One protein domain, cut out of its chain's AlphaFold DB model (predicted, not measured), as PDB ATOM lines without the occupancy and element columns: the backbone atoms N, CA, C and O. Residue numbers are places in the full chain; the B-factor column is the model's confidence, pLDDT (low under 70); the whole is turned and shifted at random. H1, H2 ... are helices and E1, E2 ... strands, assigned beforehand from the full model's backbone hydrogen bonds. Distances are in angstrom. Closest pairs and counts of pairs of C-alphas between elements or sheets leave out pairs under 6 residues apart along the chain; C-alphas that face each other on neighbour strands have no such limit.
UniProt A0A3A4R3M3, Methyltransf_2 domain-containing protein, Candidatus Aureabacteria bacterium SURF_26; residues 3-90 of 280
ATOM      1  N   ILE A   3      13.137 -26.821   4.695       93.94
ATOM      2  CA  ILE A   3      12.785 -28.177   4.270       93.94
ATOM      3  C   ILE A   3      12.910 -29.121   5.455       93.94
ATOM      4  O   ILE A   3      13.785 -28.945   6.298       93.94
ATOM      5  N   MET A   4      12.050 -30.130   5.493       93.81
ATOM      6  CA  MET A   4      12.204 -31.248   6.411       93.81
ATOM      7  C   MET A   4      13.004 -32.337   5.712       93.81
ATOM      8  O   MET A   4      12.597 -32.838   4.667       93.81
ATOM      9  N   GLN A   5      14.134 -32.706   6.293       90.62
ATOM     10  CA  GLN A   5      14.899 -33.880   5.901       90.62
ATOM     11  C   GLN A   5      15.306 -34.571   7.190       90.62
ATOM     12  O   GLN A   5      15.753 -33.907   8.123       90.62
ATOM     13  N   ASP A   6      15.175 -35.897   7.266       88.69
ATOM     14  CA  ASP A   6      15.731 -36.641   8.397       88.69
ATOM     15  C   ASP A   6      15.152 -36.253   9.779       88.69
ATOM     16  O   ASP A   6      15.839 -36.383  10.795       88.69
ATOM     17  N   ASN A   7      13.898 -35.781   9.809       90.94
ATOM     18  CA  ASN A   7      13.217 -35.179  10.970       90.94
ATOM     19  C   ASN A   7      13.881 -33.902  11.512       90.94
ATOM     20  O   ASN A   7      13.653 -33.510  12.654       90.94
ATOM     21  N   ILE A   8      14.675 -33.227  10.682       92.88
ATOM     22  CA  ILE A   8      15.301 -31.943  10.978       92.88
ATOM     23  C   ILE A   8      14.802 -30.910   9.977       92.88
ATOM     24  O   ILE A   8      14.767 -31.138   8.768       92.88
ATOM     25  N   GLU A   9      14.449 -29.741  10.498       95.75
ATOM     26  CA  GLU A   9      14.115 -28.583   9.688       95.75
ATOM     27  C   GLU A   9      15.397 -27.840   9.281       95.75
ATOM     28  O   GLU A   9      16.062 -27.226  10.119       95.75
ATOM     29  N   TYR A  10      15.743 -27.869   7.997       96.44
ATOM     30  CA  TYR A  10      16.914 -27.190   7.440       96.44
ATOM     31  C   TYR A  10      16.540 -25.923   6.694       96.44
ATOM     32  O   TYR A  10      15.490 -25.838   6.062       96.44
ATOM     33  N   GLU A  11      17.445 -24.955   6.703       95.44
ATOM     34  CA  GLU A  11      17.335 -23.751   5.896       95.44
ATOM     35  C   GLU A  11      17.899 -23.980   4.504       95.44
ATOM     36  O   GLU A  11      19.019 -24.450   4.321       95.44
ATOM     37  N   VAL A  12      17.114 -23.602   3.503       95.06
ATOM     38  CA  VAL A  12      17.501 -23.683   2.100       95.06
ATOM     39  C   VAL A  12      17.066 -22.442   1.337       95.06
ATOM     40  O   VAL A  12      16.110 -21.739   1.692       95.06
ATOM     41  N   PHE A  13      17.757 -22.196   0.231       92.88
ATOM     42  CA  PHE A  13      17.369 -21.195  -0.757       92.88
ATOM     43  C   PHE A  13      16.629 -21.868  -1.904       92.88
ATOM     44  O   PHE A  13      17.057 -22.925  -2.381       92.88
ATOM     45  N   ASN A  14      15.536 -21.251  -2.351       92.56
ATOM     46  CA  ASN A  14      14.834 -21.706  -3.548       92.56
ATOM     47  C   ASN A  14      15.705 -21.468  -4.810       92.56
ATOM     48  O   ASN A  14      16.681 -20.711  -4.743       92.56
ATOM     49  N   PRO A  15      15.392 -22.095  -5.960       93.38
ATOM     50  CA  PRO A  15      16.217 -21.976  -7.165       93.38
ATOM     51  C   PRO A  15      16.452 -20.526  -7.614       93.38
ATOM     52  O   PRO A  15      17.583 -20.155  -7.924       93.38
ATOM     53  N   VAL A  16      15.421 -19.677  -7.556       92.88
ATOM     54  CA  VAL A  16      15.510 -18.255  -7.931       92.88
ATOM     55  C   VAL A  16      16.468 -17.499  -7.008       92.88
ATOM     56  O   VAL A  16      17.350 -16.784  -7.474       92.88
ATOM     57  N   GLN A  17      16.361 -17.703  -5.693       91.81
ATOM     58  CA  GLN A  17      17.256 -17.114  -4.695       91.81
ATOM     59  C   GLN A  17      18.704 -17.559  -4.905       91.81
ATOM     60  O   GLN A  17      19.612 -16.741  -4.774       91.81
ATOM     61  N   ARG A  18      18.939 -18.834  -5.246       91.56
ATOM     62  CA  ARG A  18      20.289 -19.344  -5.544       91.56
ATOM     63  C   ARG A  18      20.891 -18.633  -6.756       91.56
ATOM     64  O   ARG A  18      22.037 -18.198  -6.683       91.56
ATOM     65  N   VAL A  19      20.116 -18.471  -7.830       93.31
ATOM     66  CA  VAL A  19      20.556 -17.765  -9.045       93.31
ATOM     67  C   VAL A  19      20.826 -16.290  -8.753       93.31
ATOM     68  O   VAL A  19      21.912 -15.807  -9.056       93.31
ATOM     69  N   LEU A  20      19.900 -15.586  -8.092       93.06
ATOM     70  CA  LEU A  20      20.085 -14.176  -7.724       93.06
ATOM     71  C   LEU A  20      21.319 -13.971  -6.844       93.06
ATOM     72  O   LEU A  20      22.101 -13.051  -7.064       93.06
ATOM     73  N   LYS A  21      21.541 -14.849  -5.862       91.44
ATOM     74  CA  LYS A  21      22.744 -14.793  -5.028       91.44
ATOM     75  C   LYS A  21      24.011 -14.984  -5.842       91.44
ATOM     76  O   LYS A  21      24.924 -14.175  -5.738       91.44
ATOM     77  N   LYS A  22      24.054 -16.032  -6.665       92.69
ATOM     78  CA  LYS A  22      25.235 -16.385  -7.452       92.69
ATOM     79  C   LYS A  22      25.577 -15.322  -8.497       92.69
ATOM     80  O   LYS A  22      26.750 -15.012  -8.664       92.69
ATOM     81  N   CYS A  23      24.573 -14.774  -9.177       94.56
ATOM     82  CA  CYS A  23      24.773 -13.892 -10.327       94.56
ATOM     83  C   CYS A  23      24.744 -12.400  -9.977       94.56
ATOM     84  O   CYS A  23      25.286 -11.604 -10.735       94.56
ATOM     85  N   VAL A  24      24.124 -12.011  -8.858       93.12
ATOM     86  CA  VAL A  24      23.929 -10.597  -8.499       93.12
ATOM     87  C   VAL A  24      24.577 -10.281  -7.157       93.12
ATOM     88  O   VAL A  24      25.569  -9.557  -7.109       93.12
ATOM     89  N   PHE A  25      24.070 -10.845  -6.057       92.31
ATOM     90  CA  PHE A  25      24.510 -10.428  -4.721       92.31
ATOM     91  C   PHE A  25      25.980 -10.757  -4.446       92.31
ATOM     92  O   PHE A  25      26.725  -9.872  -4.028       92.31
ATOM     93  N   ASN A  26      26.416 -11.994  -4.704       94.31
ATOM     94  CA  ASN A  26      27.784 -12.427  -4.423       94.31
ATOM     95  C   ASN A  26      28.814 -11.615  -5.233       94.31
ATOM     96  O   ASN A  26      29.746 -11.101  -4.613       94.31
ATOM     97  N   PRO A  27      28.665 -11.408  -6.559       96.06
ATOM     98  CA  PRO A  27      29.557 -10.522  -7.308       96.06
ATOM     99  C   PRO A  27      29.618  -9.097  -6.747       96.06
ATOM    100  O   PRO A  27      30.711  -8.545  -6.597       96.06
ATOM    101  N   ILE A  28      28.470  -8.523  -6.369       95.00
ATOM    102  CA  ILE A  28      28.403  -7.158  -5.834       95.00
ATOM    103  C   ILE A  28      29.196  -7.031  -4.528       95.00
ATOM    104  O   ILE A  28      30.058  -6.158  -4.412       95.00
ATOM    105  N   ILE A  29      28.948  -7.906  -3.550       94.44
ATOM    106  CA  ILE A  29      29.609  -7.813  -2.236       94.44
ATOM    107  C   ILE A  29      31.072  -8.266  -2.277       94.44
ATOM    108  O   ILE A  29      31.894  -7.771  -1.501       94.44
ATOM    109  N   ASN A  30      31.424  -9.186  -3.181       95.56
ATOM    110  CA  ASN A  30      32.799  -9.657  -3.320       95.56
ATOM    111  C   ASN A  30      33.681  -8.611  -4.012       95.56
ATOM    112  O   ASN A  30      34.810  -8.406  -3.563       95.56
ATOM    113  N   TYR A  31      33.176  -7.944  -5.056       96.19
ATOM    114  CA  TYR A  31      34.034  -7.210  -5.994       96.19
ATOM    115  C   TYR A  31      33.605  -5.771  -6.290       96.19
ATOM    116  O   TYR A  31      34.474  -4.941  -6.538       96.19
ATOM    117  N   VAL A  32      32.310  -5.449  -6.256       96.88
ATOM    118  CA  VAL A  32      31.822  -4.125  -6.693       96.88
ATOM    119  C   VAL A  32      31.884  -3.100  -5.564       96.88
ATOM    120  O   VAL A  32      32.391  -1.999  -5.757       96.88
ATOM    121  N   ILE A  33      31.387  -3.441  -4.371       95.69
ATOM    122  CA  ILE A  33      31.349  -2.485  -3.255       95.69
ATOM    123  C   ILE A  33      32.761  -2.336  -2.656       95.69
ATOM    124  O   ILE A  33      33.349  -3.343  -2.226       95.69
ATOM    125  N   PRO A  34      33.321  -1.112  -2.566       96.94
ATOM    126  CA  PRO A  34      34.619  -0.875  -1.938       96.94
ATOM    127  C   PRO A  34      34.639  -1.307  -0.469       96.94
ATOM    128  O   PRO A  34      33.676  -1.102   0.270       96.94
ATOM    129  N   ALA A  35      35.762  -1.869  -0.016       96.12
ATOM    130  CA  ALA A  35      35.872  -2.403   1.342       96.12
ATOM    131  C   ALA A  35      35.597  -1.363   2.451       96.12
ATOM    132  O   ALA A  35      34.867  -1.710   3.378       96.12
ATOM    133  N   PRO A  36      36.084  -0.102   2.377       97.25
ATOM    134  CA  PRO A  36      35.781   0.905   3.398       97.25
ATOM    135  C   PRO A  36      34.286   1.232   3.484       97.25
ATOM    136  O   PRO A  36      33.743   1.371   4.574       97.25
ATOM    137  N   MET A  37      33.608   1.295   2.334       97.31
ATOM    138  CA  MET A  37      32.167   1.535   2.275       97.31
ATOM    139  C   MET A  37      31.394   0.365   2.889       97.31
ATOM    140  O   MET A  37      30.524   0.585   3.725       97.31
ATOM    141  N   MET A  38      31.746  -0.872   2.526       96.50
ATOM    142  CA  MET A  38      31.112  -2.069   3.080       96.50
ATOM    143  C   MET A  38      31.299  -2.166   4.599       96.50
ATOM    144  O   MET A  38      30.337  -2.418   5.318       96.50
ATOM    145  N   LYS A  39      32.515  -1.921   5.101       96.44
ATOM    146  CA  LYS A  39      32.786  -1.897   6.546       96.44
ATOM    147  C   LYS A  39      31.936  -0.851   7.253       96.44
ATOM    148  O   LYS A  39      31.223  -1.203   8.180       96.44
ATOM    149  N   ARG A  40      31.895   0.378   6.732       97.25
ATOM    150  CA  ARG A  40      31.061   1.449   7.286       97.25
ATOM    151  C   ARG A  40      29.569   1.099   7.286       97.25
ATOM    152  O   ARG A  40      28.856   1.479   8.207       97.25
ATOM    153  N   MET A  41      29.070   0.401   6.264       96.38
ATOM    154  CA  MET A  41      27.679  -0.075   6.248       96.38
ATOM    155  C   MET A  41      27.420  -1.091   7.365       96.38
ATOM    156  O   MET A  41      26.403  -0.998   8.044       96.38
ATOM    157  N   LEU A  42      28.341  -2.036   7.566       96.31
ATOM    158  CA  LEU A  42      28.242  -3.060   8.605       96.31
ATOM    159  C   LEU A  42      28.388  -2.469  10.018       96.31
ATOM    160  O   LEU A  42      27.615  -2.837  10.892       96.31
ATOM    161  N   GLU A  43      29.308  -1.523  10.225       96.38
ATOM    162  CA  GLU A  43      29.534  -0.803  11.497       96.38
ATOM    163  C   GLU A  43      28.355   0.085  11.910       96.38
ATOM    164  O   GLU A  43      28.128   0.305  13.094       96.38
ATOM    165  N   ASN A  44      27.612   0.621  10.937       96.62
ATOM    166  CA  ASN A  44      26.427   1.441  11.199       96.62
ATOM    167  C   ASN A  44      25.134   0.619  11.265       96.62
ATOM    168  O   ASN A  44      24.059   1.187  11.472       96.62
ATOM    169  N   SER A  45      25.211  -0.694  11.037       96.06
ATOM    170  CA  SER A  45      24.051  -1.567  11.171       96.06
ATOM    171  C   SER A  45      23.727  -1.813  12.643       96.06
ATOM    172  O   SER A  45      24.526  -1.577  13.541       96.06
ATOM    173  N   LYS A  46      22.536  -2.328  12.915       96.06
ATOM    174  CA  LYS A  46      22.141  -2.827  14.235       96.06
ATOM    175  C   LYS A  46      22.477  -4.309  14.409       96.06
ATOM    176  O   LYS A  46      21.989  -4.930  15.351       96.06
ATOM    177  N   SER A  47      23.266  -4.883  13.498       96.44
ATOM    178  CA  SER A  47      23.585  -6.305  13.484       96.44
ATOM    179  C   SER A  47      24.709  -6.630  14.457       96.44
ATOM    180  O   SER A  47      25.882  -6.360  14.190       96.44
ATOM    181  N   ASP A  48      24.361  -7.296  15.556       96.50
ATOM    182  CA  ASP A  48      25.357  -7.799  16.508       96.50
ATOM    183  C   ASP A  48      26.313  -8.783  15.818       96.50
ATOM    184  O   ASP A  48      27.513  -8.780  16.089       96.50
ATOM    185  N   LEU A  49      25.803  -9.592  14.876       96.31
ATOM    186  CA  LEU A  49      26.626 -10.524  14.108       96.31
ATOM    187  C   LEU A  49      27.603  -9.787  13.189       96.31
ATOM    188  O   LEU A  49      28.754 -10.207  13.086       96.31
ATOM    189  N   ALA A  50      27.189  -8.694  12.538       96.06
ATOM    190  CA  ALA A  50      28.104  -7.904  11.717       96.06
ATOM    191  C   ALA A  50      29.208  -7.263  12.567       96.06
ATOM    192  O   ALA A  50      30.381  -7.353  12.203       96.06
ATOM    193  N   HIS A  51      28.852  -6.669  13.709       97.00
ATOM    194  CA  HIS A  51      29.814  -6.053  14.626       97.00
ATOM    195  C   HIS A  51      30.810  -7.070  15.176       97.00
ATOM    196  O   HIS A  51      32.019  -6.844  15.133       97.00
ATOM    197  N   GLU A  52      30.319  -8.221  15.634       96.75
ATOM    198  CA  GLU A  52      31.186  -9.276  16.141       96.75
ATOM    199  C   GLU A  52      32.054  -9.871  15.024       96.75
ATOM    200  O   GLU A  52      33.237 -10.108  15.247       96.75
ATOM    201  N   SER A  53      31.529 -10.018  13.801       96.12
ATOM    202  CA  SER A  53      32.310 -10.491  12.646       96.12
ATOM    203  C   SER A  53      33.397  -9.501  12.220       96.12
ATOM    204  O   SER A  53      34.455  -9.920  11.764       96.12
ATOM    205  N   LEU A  54      33.172  -8.191  12.361       96.88
ATOM    206  CA  LEU A  54      34.205  -7.177  12.122       96.88
ATOM    207  C   LEU A  54      35.282  -7.177  13.214       96.88
ATOM    208  O   LEU A  54      36.442  -6.892  12.920       96.88
ATOM    209  N   ARG A  55      34.897  -7.486  14.458       96.00
ATOM    210  CA  ARG A  55      35.781  -7.493  15.631       96.00
ATOM    211  C   ARG A  55      36.634  -8.757  15.717       96.00
ATOM    212  O   ARG A  55      37.839  -8.668  15.925       96.00
ATOM    213  N   ALA A  56      35.999  -9.919  15.612       94.69
ATOM    214  CA  ALA A  56      36.587 -11.231  15.853       94.69
ATOM    215  C   ALA A  56      35.855 -12.298  15.022       94.69
ATOM    216  O   ALA A  56      35.117 -13.138  15.541       94.69
ATOM    217  N   ALA A  57      36.039 -12.251  13.702       94.00
ATOM    218  CA  ALA A  57      35.451 -13.228  12.794       94.00
ATOM    219  C   ALA A  57      35.840 -14.663  13.178       94.00
ATOM    220  O   ALA A  57      37.000 -14.945  13.465       94.00
ATOM    221  N   GLY A  58      34.868 -15.575  13.161       91.06
ATOM    222  CA  GLY A  58      35.093 -16.968  13.554       91.06
ATOM    223  C   GLY A  58      35.056 -17.219  15.066       91.06
ATOM    224  O   GLY A  58      35.137 -18.375  15.470       91.06
ATOM    225  N   SER A  59      34.864 -16.185  15.899       94.06
ATOM    226  CA  SER A  59      34.726 -16.346  17.353       94.06
ATOM    227  C   SER A  59      33.517 -17.206  17.736       94.06
ATOM    228  O   SER A  59      32.526 -17.314  17.001       94.06
ATOM    229  N   TRP A  60      33.537 -17.765  18.950       94.00
ATOM    230  CA  TRP A  60      32.378 -18.481  19.489       94.00
ATOM    231  C   TRP A  60      31.129 -17.587  19.569       94.00
ATOM    232  O   TRP A  60      30.015 -18.093  19.434       94.00
ATOM    233  N   LYS A  61      31.294 -16.265  19.732       95.81
ATOM    234  CA  LYS A  61      30.191 -15.291  19.721       95.81
ATOM    235  C   LYS A  61      29.578 -15.158  18.329       95.81
ATOM    236  O   LYS A  61      28.356 -15.181  18.219       95.81
ATOM    237  N   CYS A  62      30.388 -15.112  17.263       95.19
ATOM    238  CA  CYS A  62      29.879 -15.172  15.885       95.19
ATOM    239  C   CYS A  62      29.042 -16.437  15.656       95.19
ATOM    240  O   CYS A  62      27.966 -16.380  15.052       95.19
ATOM    241  N   MET A  63      29.531 -17.582  16.149       94.88
ATOM    242  CA  MET A  63      28.816 -18.854  16.048       94.88
ATOM    243  C   MET A  63      27.491 -18.800  16.809       94.88
ATOM    244  O   MET A  63      26.456 -19.126  16.233       94.88
ATOM    245  N   GLN A  64      27.499 -18.322  18.058       94.69
ATOM    246  CA  GLN A  64      26.285 -18.167  18.858       94.69
ATOM    247  C   GLN A  64      25.263 -17.258  18.170       94.69
ATOM    248  O   GLN A  64      24.123 -17.666  17.995       94.69
ATOM    249  N   LEU A  65      25.658 -16.056  17.747       95.81
ATOM    250  CA  LEU A  65      24.755 -15.101  17.095       95.81
ATOM    251  C   LEU A  65      24.151 -15.684  15.809       95.81
ATOM    252  O   LEU A  65      22.972 -15.483  15.520       95.81
ATOM    253  N   SER A  66      24.939 -16.472  15.071       95.19
ATOM    254  CA  SER A  66      24.447 -17.214  13.906       95.19
ATOM    255  C   SER A  66      23.426 -18.288  14.290       95.19
ATOM    256  O   SER A  66      22.476 -18.496  13.537       95.19
ATOM    257  N   TYR A  67      23.614 -18.972  15.425       94.62
ATOM    258  CA  TYR A  67      22.729 -20.032  15.922       94.62
ATOM    259  C   TYR A  67      21.430 -19.506  16.527       94.62
ATOM    260  O   TYR A  67      20.376 -20.064  16.230       94.62
ATOM    261  N   ASP A  68      21.507 -18.453  17.342       93.06
ATOM    262  CA  ASP A  68      20.362 -17.865  18.038       93.06
ATOM    263  C   ASP A  68      19.355 -17.286  17.033       93.06
ATOM    264  O   ASP A  68      18.151 -17.349  17.271       93.06
ATOM    265  N   ASN A  69      19.848 -16.784  15.887       91.56
ATOM    266  CA  ASN A  69      19.046 -16.309  14.754       91.56
ATOM    267  C   ASN A  69      17.871 -15.427  15.199       91.56
ATOM    268  O   ASN A  69      16.713 -15.659  14.833       91.56
ATOM    269  N   LEU A  70      18.190 -14.449  16.051       93.00
ATOM    270  CA  LEU A  70      17.216 -13.510  16.586       93.00
ATOM    271  C   LEU A  70      16.566 -12.704  15.449       93.00
ATOM    272  O   LEU A  70      17.193 -12.513  14.402       93.00
ATOM    273  N   PRO A  71      15.328 -12.213  15.641       94.06
ATOM    274  CA  PRO A  71      14.656 -11.390  14.645       94.06
ATOM    275  C   PRO A  71      15.533 -10.208  14.199       94.06
ATOM    276  O   PRO A  71      16.035  -9.482  15.065       94.06
ATOM    277  N   PRO A  72      15.704  -9.985  12.882       94.00
ATOM    278  CA  PRO A  72      16.556  -8.916  12.387       94.00
ATOM    279  C   PRO A  72      16.132  -7.530  12.871       94.00
ATOM    280  O   PRO A  72      14.955  -7.166  12.813       94.00
ATOM    281  N   LYS A  73      17.110  -6.725  13.290       94.75
ATOM    282  CA  LYS A  73      16.902  -5.358  13.794       94.75
ATOM    283  C   LYS A  73      16.840  -4.306  12.683       94.75
ATOM    284  O   LYS A  73      16.278  -3.229  12.886       94.75
ATOM    285  N   ASP A  74      17.429  -4.602  11.527       94.31
ATOM    286  CA  ASP A  74      17.362  -3.788  10.312       94.31
ATOM    287  C   ASP A  74      17.592  -4.630   9.039       94.31
ATOM    288  O   ASP A  74      17.691  -5.860   9.078       94.31
ATOM    289  N   PHE A  75      17.637  -3.968   7.879       92.75
ATOM    290  CA  PHE A  75      17.827  -4.639   6.592       92.75
ATOM    291  C   PHE A  75      19.214  -5.278   6.433       92.75
ATOM    292  O   PHE A  75      19.316  -6.354   5.845       92.75
ATOM    293  N   ILE A  76      20.275  -4.655   6.953       92.94
ATOM    294  CA  ILE A  76      21.634  -5.207   6.867       92.94
ATOM    295  C   ILE A  76      21.735  -6.439   7.763       92.94
ATOM    296  O   ILE A  76      22.240  -7.470   7.328       92.94
ATOM    297  N   ASP A  77      21.179  -6.368   8.968       93.62
ATOM    298  CA  ASP A  77      21.080  -7.490   9.893       93.62
ATOM    299  C   ASP A  77      20.311  -8.656   9.265       93.62
ATOM    300  O   ASP A  77      20.771  -9.796   9.284       93.62
ATOM    301  N   LYS A  78      19.208  -8.368   8.563       92.31
ATOM    302  CA  LYS A  78      18.469  -9.375   7.791       92.31
ATOM    303  C   LYS A  78      19.321  -9.991   6.681       92.31
ATOM    304  O   LYS A  78      19.286 -11.207   6.470       92.31
ATOM    305  N   CYS A  79      20.089  -9.172   5.962       90.62
ATOM    306  CA  CYS A  79      21.001  -9.641   4.924       90.62
ATOM    307  C   CYS A  79      22.080 -10.576   5.482       90.62
ATOM    308  O   CYS A  79      22.372 -11.597   4.861       90.62
ATOM    309  N   VAL A  80      22.649 -10.238   6.639       90.12
ATOM    310  CA  VAL A  80      23.705 -11.016   7.289       90.12
ATOM    311  C   VAL A  80      23.134 -12.303   7.899       90.12
ATOM    312  O   VAL A  80      23.630 -13.377   7.571       90.12
ATOM    313  N   LEU A  81      22.074 -12.228   8.713       88.62
ATOM    314  CA  LEU A  81      21.525 -13.359   9.479       88.62
ATOM    315  C   LEU A  81      20.678 -14.337   8.653       88.62
ATOM    316  O   LEU A  81      20.892 -15.551   8.724       88.62
ATOM    317  N   GLU A  82      19.705 -13.829   7.891       85.88
ATOM    318  CA  GLU A  82      18.668 -14.657   7.250       85.88
ATOM    319  C   GLU A  82      18.947 -14.910   5.769       85.88
ATOM    320  O   GLU A  82      18.706 -16.000   5.245       85.88
ATOM    321  N   LEU A  83      19.443 -13.891   5.063       82.31
ATOM    322  CA  LEU A  83      19.752 -14.010   3.638       82.31
ATOM    323  C   LEU A  83      21.190 -14.475   3.400       82.31
ATOM    324  O   LEU A  83      21.519 -14.847   2.274       82.31
ATOM    325  N   GLY A  84      22.041 -14.516   4.424       86.94
ATOM    326  CA  GLY A  84      23.412 -14.997   4.329       86.94
ATOM    327  C   GLY A  84      23.468 -16.515   4.172       86.94
ATOM    328  O   GLY A  84      22.930 -17.260   4.987       86.94
ATOM    329  N   SER A  85      24.148 -17.007   3.131       91.62
ATOM    330  CA  SER A  85      24.335 -18.457   2.960       91.62
ATOM    331  C   SER A  85      25.213 -19.055   4.065       91.62
ATOM    332  O   SER A  85      24.993 -20.191   4.464       91.62
ATOM    333  N   PHE A  86      26.175 -18.286   4.582       92.94
ATOM    334  CA  PHE A  86      27.131 -18.764   5.579       92.94
ATOM    335  C   PHE A  86      26.482 -19.004   6.962       92.94
ATOM    336  O   PHE A  86      26.582 -20.131   7.445       92.94
ATOM    337  N   PRO A  87      25.713 -18.066   7.565       95.19
ATOM    338  CA  PRO A  87      24.993 -18.348   8.816       95.19
ATOM    339  C   PRO A  87      23.935 -19.448   8.691       95.19
ATOM    340  O   PRO A  87      23.822 -20.285   9.586       95.19
ATOM    341  N   ALA A  88      23.222 -19.522   7.561       95.81
ATOM    342  CA  ALA A  88      22.298 -20.626   7.295       95.81
ATOM    343  C   ALA A  88      23.026 -21.987   7.266       95.81
ATOM    344  O   ALA A  88      22.578 -22.942   7.901       95.81
ATOM    345  N   GLY A  89      24.190 -22.060   6.607       96.50
ATOM    346  CA  GLY A  89      25.047 -23.249   6.609       96.50
ATOM    347  C   GLY A  89      25.527 -23.631   8.013       96.50
ATOM    348  O   GLY A  89      25.470 -24.801   8.381       96.50
ATOM    349  N   LEU A  90      25.920 -22.653   8.837       96.38
ATOM    350  CA  LEU A  90      26.308 -22.884  10.234       96.38
ATOM    351  C   LEU A  90      25.162 -23.481  11.064       96.38
ATOM    352  O   LEU A  90      25.380 -24.437  11.812       96.38
TER     353      LEU A  90
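What this domain is: This is residues 3 to 90 of the 280 residues of the protein "Methyltransf_2 domain-containing protein" of Candidatus Aureabacteria bacterium SURF_26 (UniProt A0A3A4R3M3). Five short helices, H2 to H6, form a crossed cluster; the long helix H1 is set off along one side, and a two-strand hairpin, E1 and E2, lies at one end, where residues 4 to 9 stick out. You read 88 printed residues with two named strands, antiparallel, then six named helices: mostly helix. The whole is compact, with a radius of gyration of the C-alphas of 13.8 A and spans of 42 by 31 by 22 A.

How they stand to each other: Start at the hairpin of E1, residues 3 to 5, and E2, residues 8 to 11: N 3 and O 10, 2.9 A apart, are within hydrogen-bond range. H1, residues 15 to 32, touches no helix. H2, residues 35 to 43, touches the hub H3, residues 48 to 56, at a steep tilt of 52 degrees; their closest C-alphas, Leu 42 and Ala 50, are 5.8 A apart. H3 forms a helical hairpin with H4, residues 60 to 68, at a shallow tilt of 17 degrees, closest at C-alphas 49 and 65, 5.8 A. H3 also touches H5, residues 75 to 81, closest at C-alphas 50 and 80, 7.0 A. H6, residues 85 to 90, touches H4, closest at C-alphas 66 and 87, 5.2 A. Every O i to N i+4 pair is within hydrogen-bond range in H2 to H6, and 12 of 14 in H1.

Where its parts are: Find C-alpha 3 at (12.785, -28.177, 4.270), where E1 begins. H1 runs 23.7 A from C-alpha 15 at (16.217, -21.976, -7.165), with a kink of 25 degrees near residue 22. H2 and H4 each measure 12.1 A, H3 11.8 A; H6 ends at C-alpha 90, (26.308, -22.884, 10.234).

The domain as a whole: The two C-alphas farthest apart, Asn 7 and Pro 36, are 43.2 A apart. The printed part has no cut, no link is long, and no printed residue is under 70 in pLDDT.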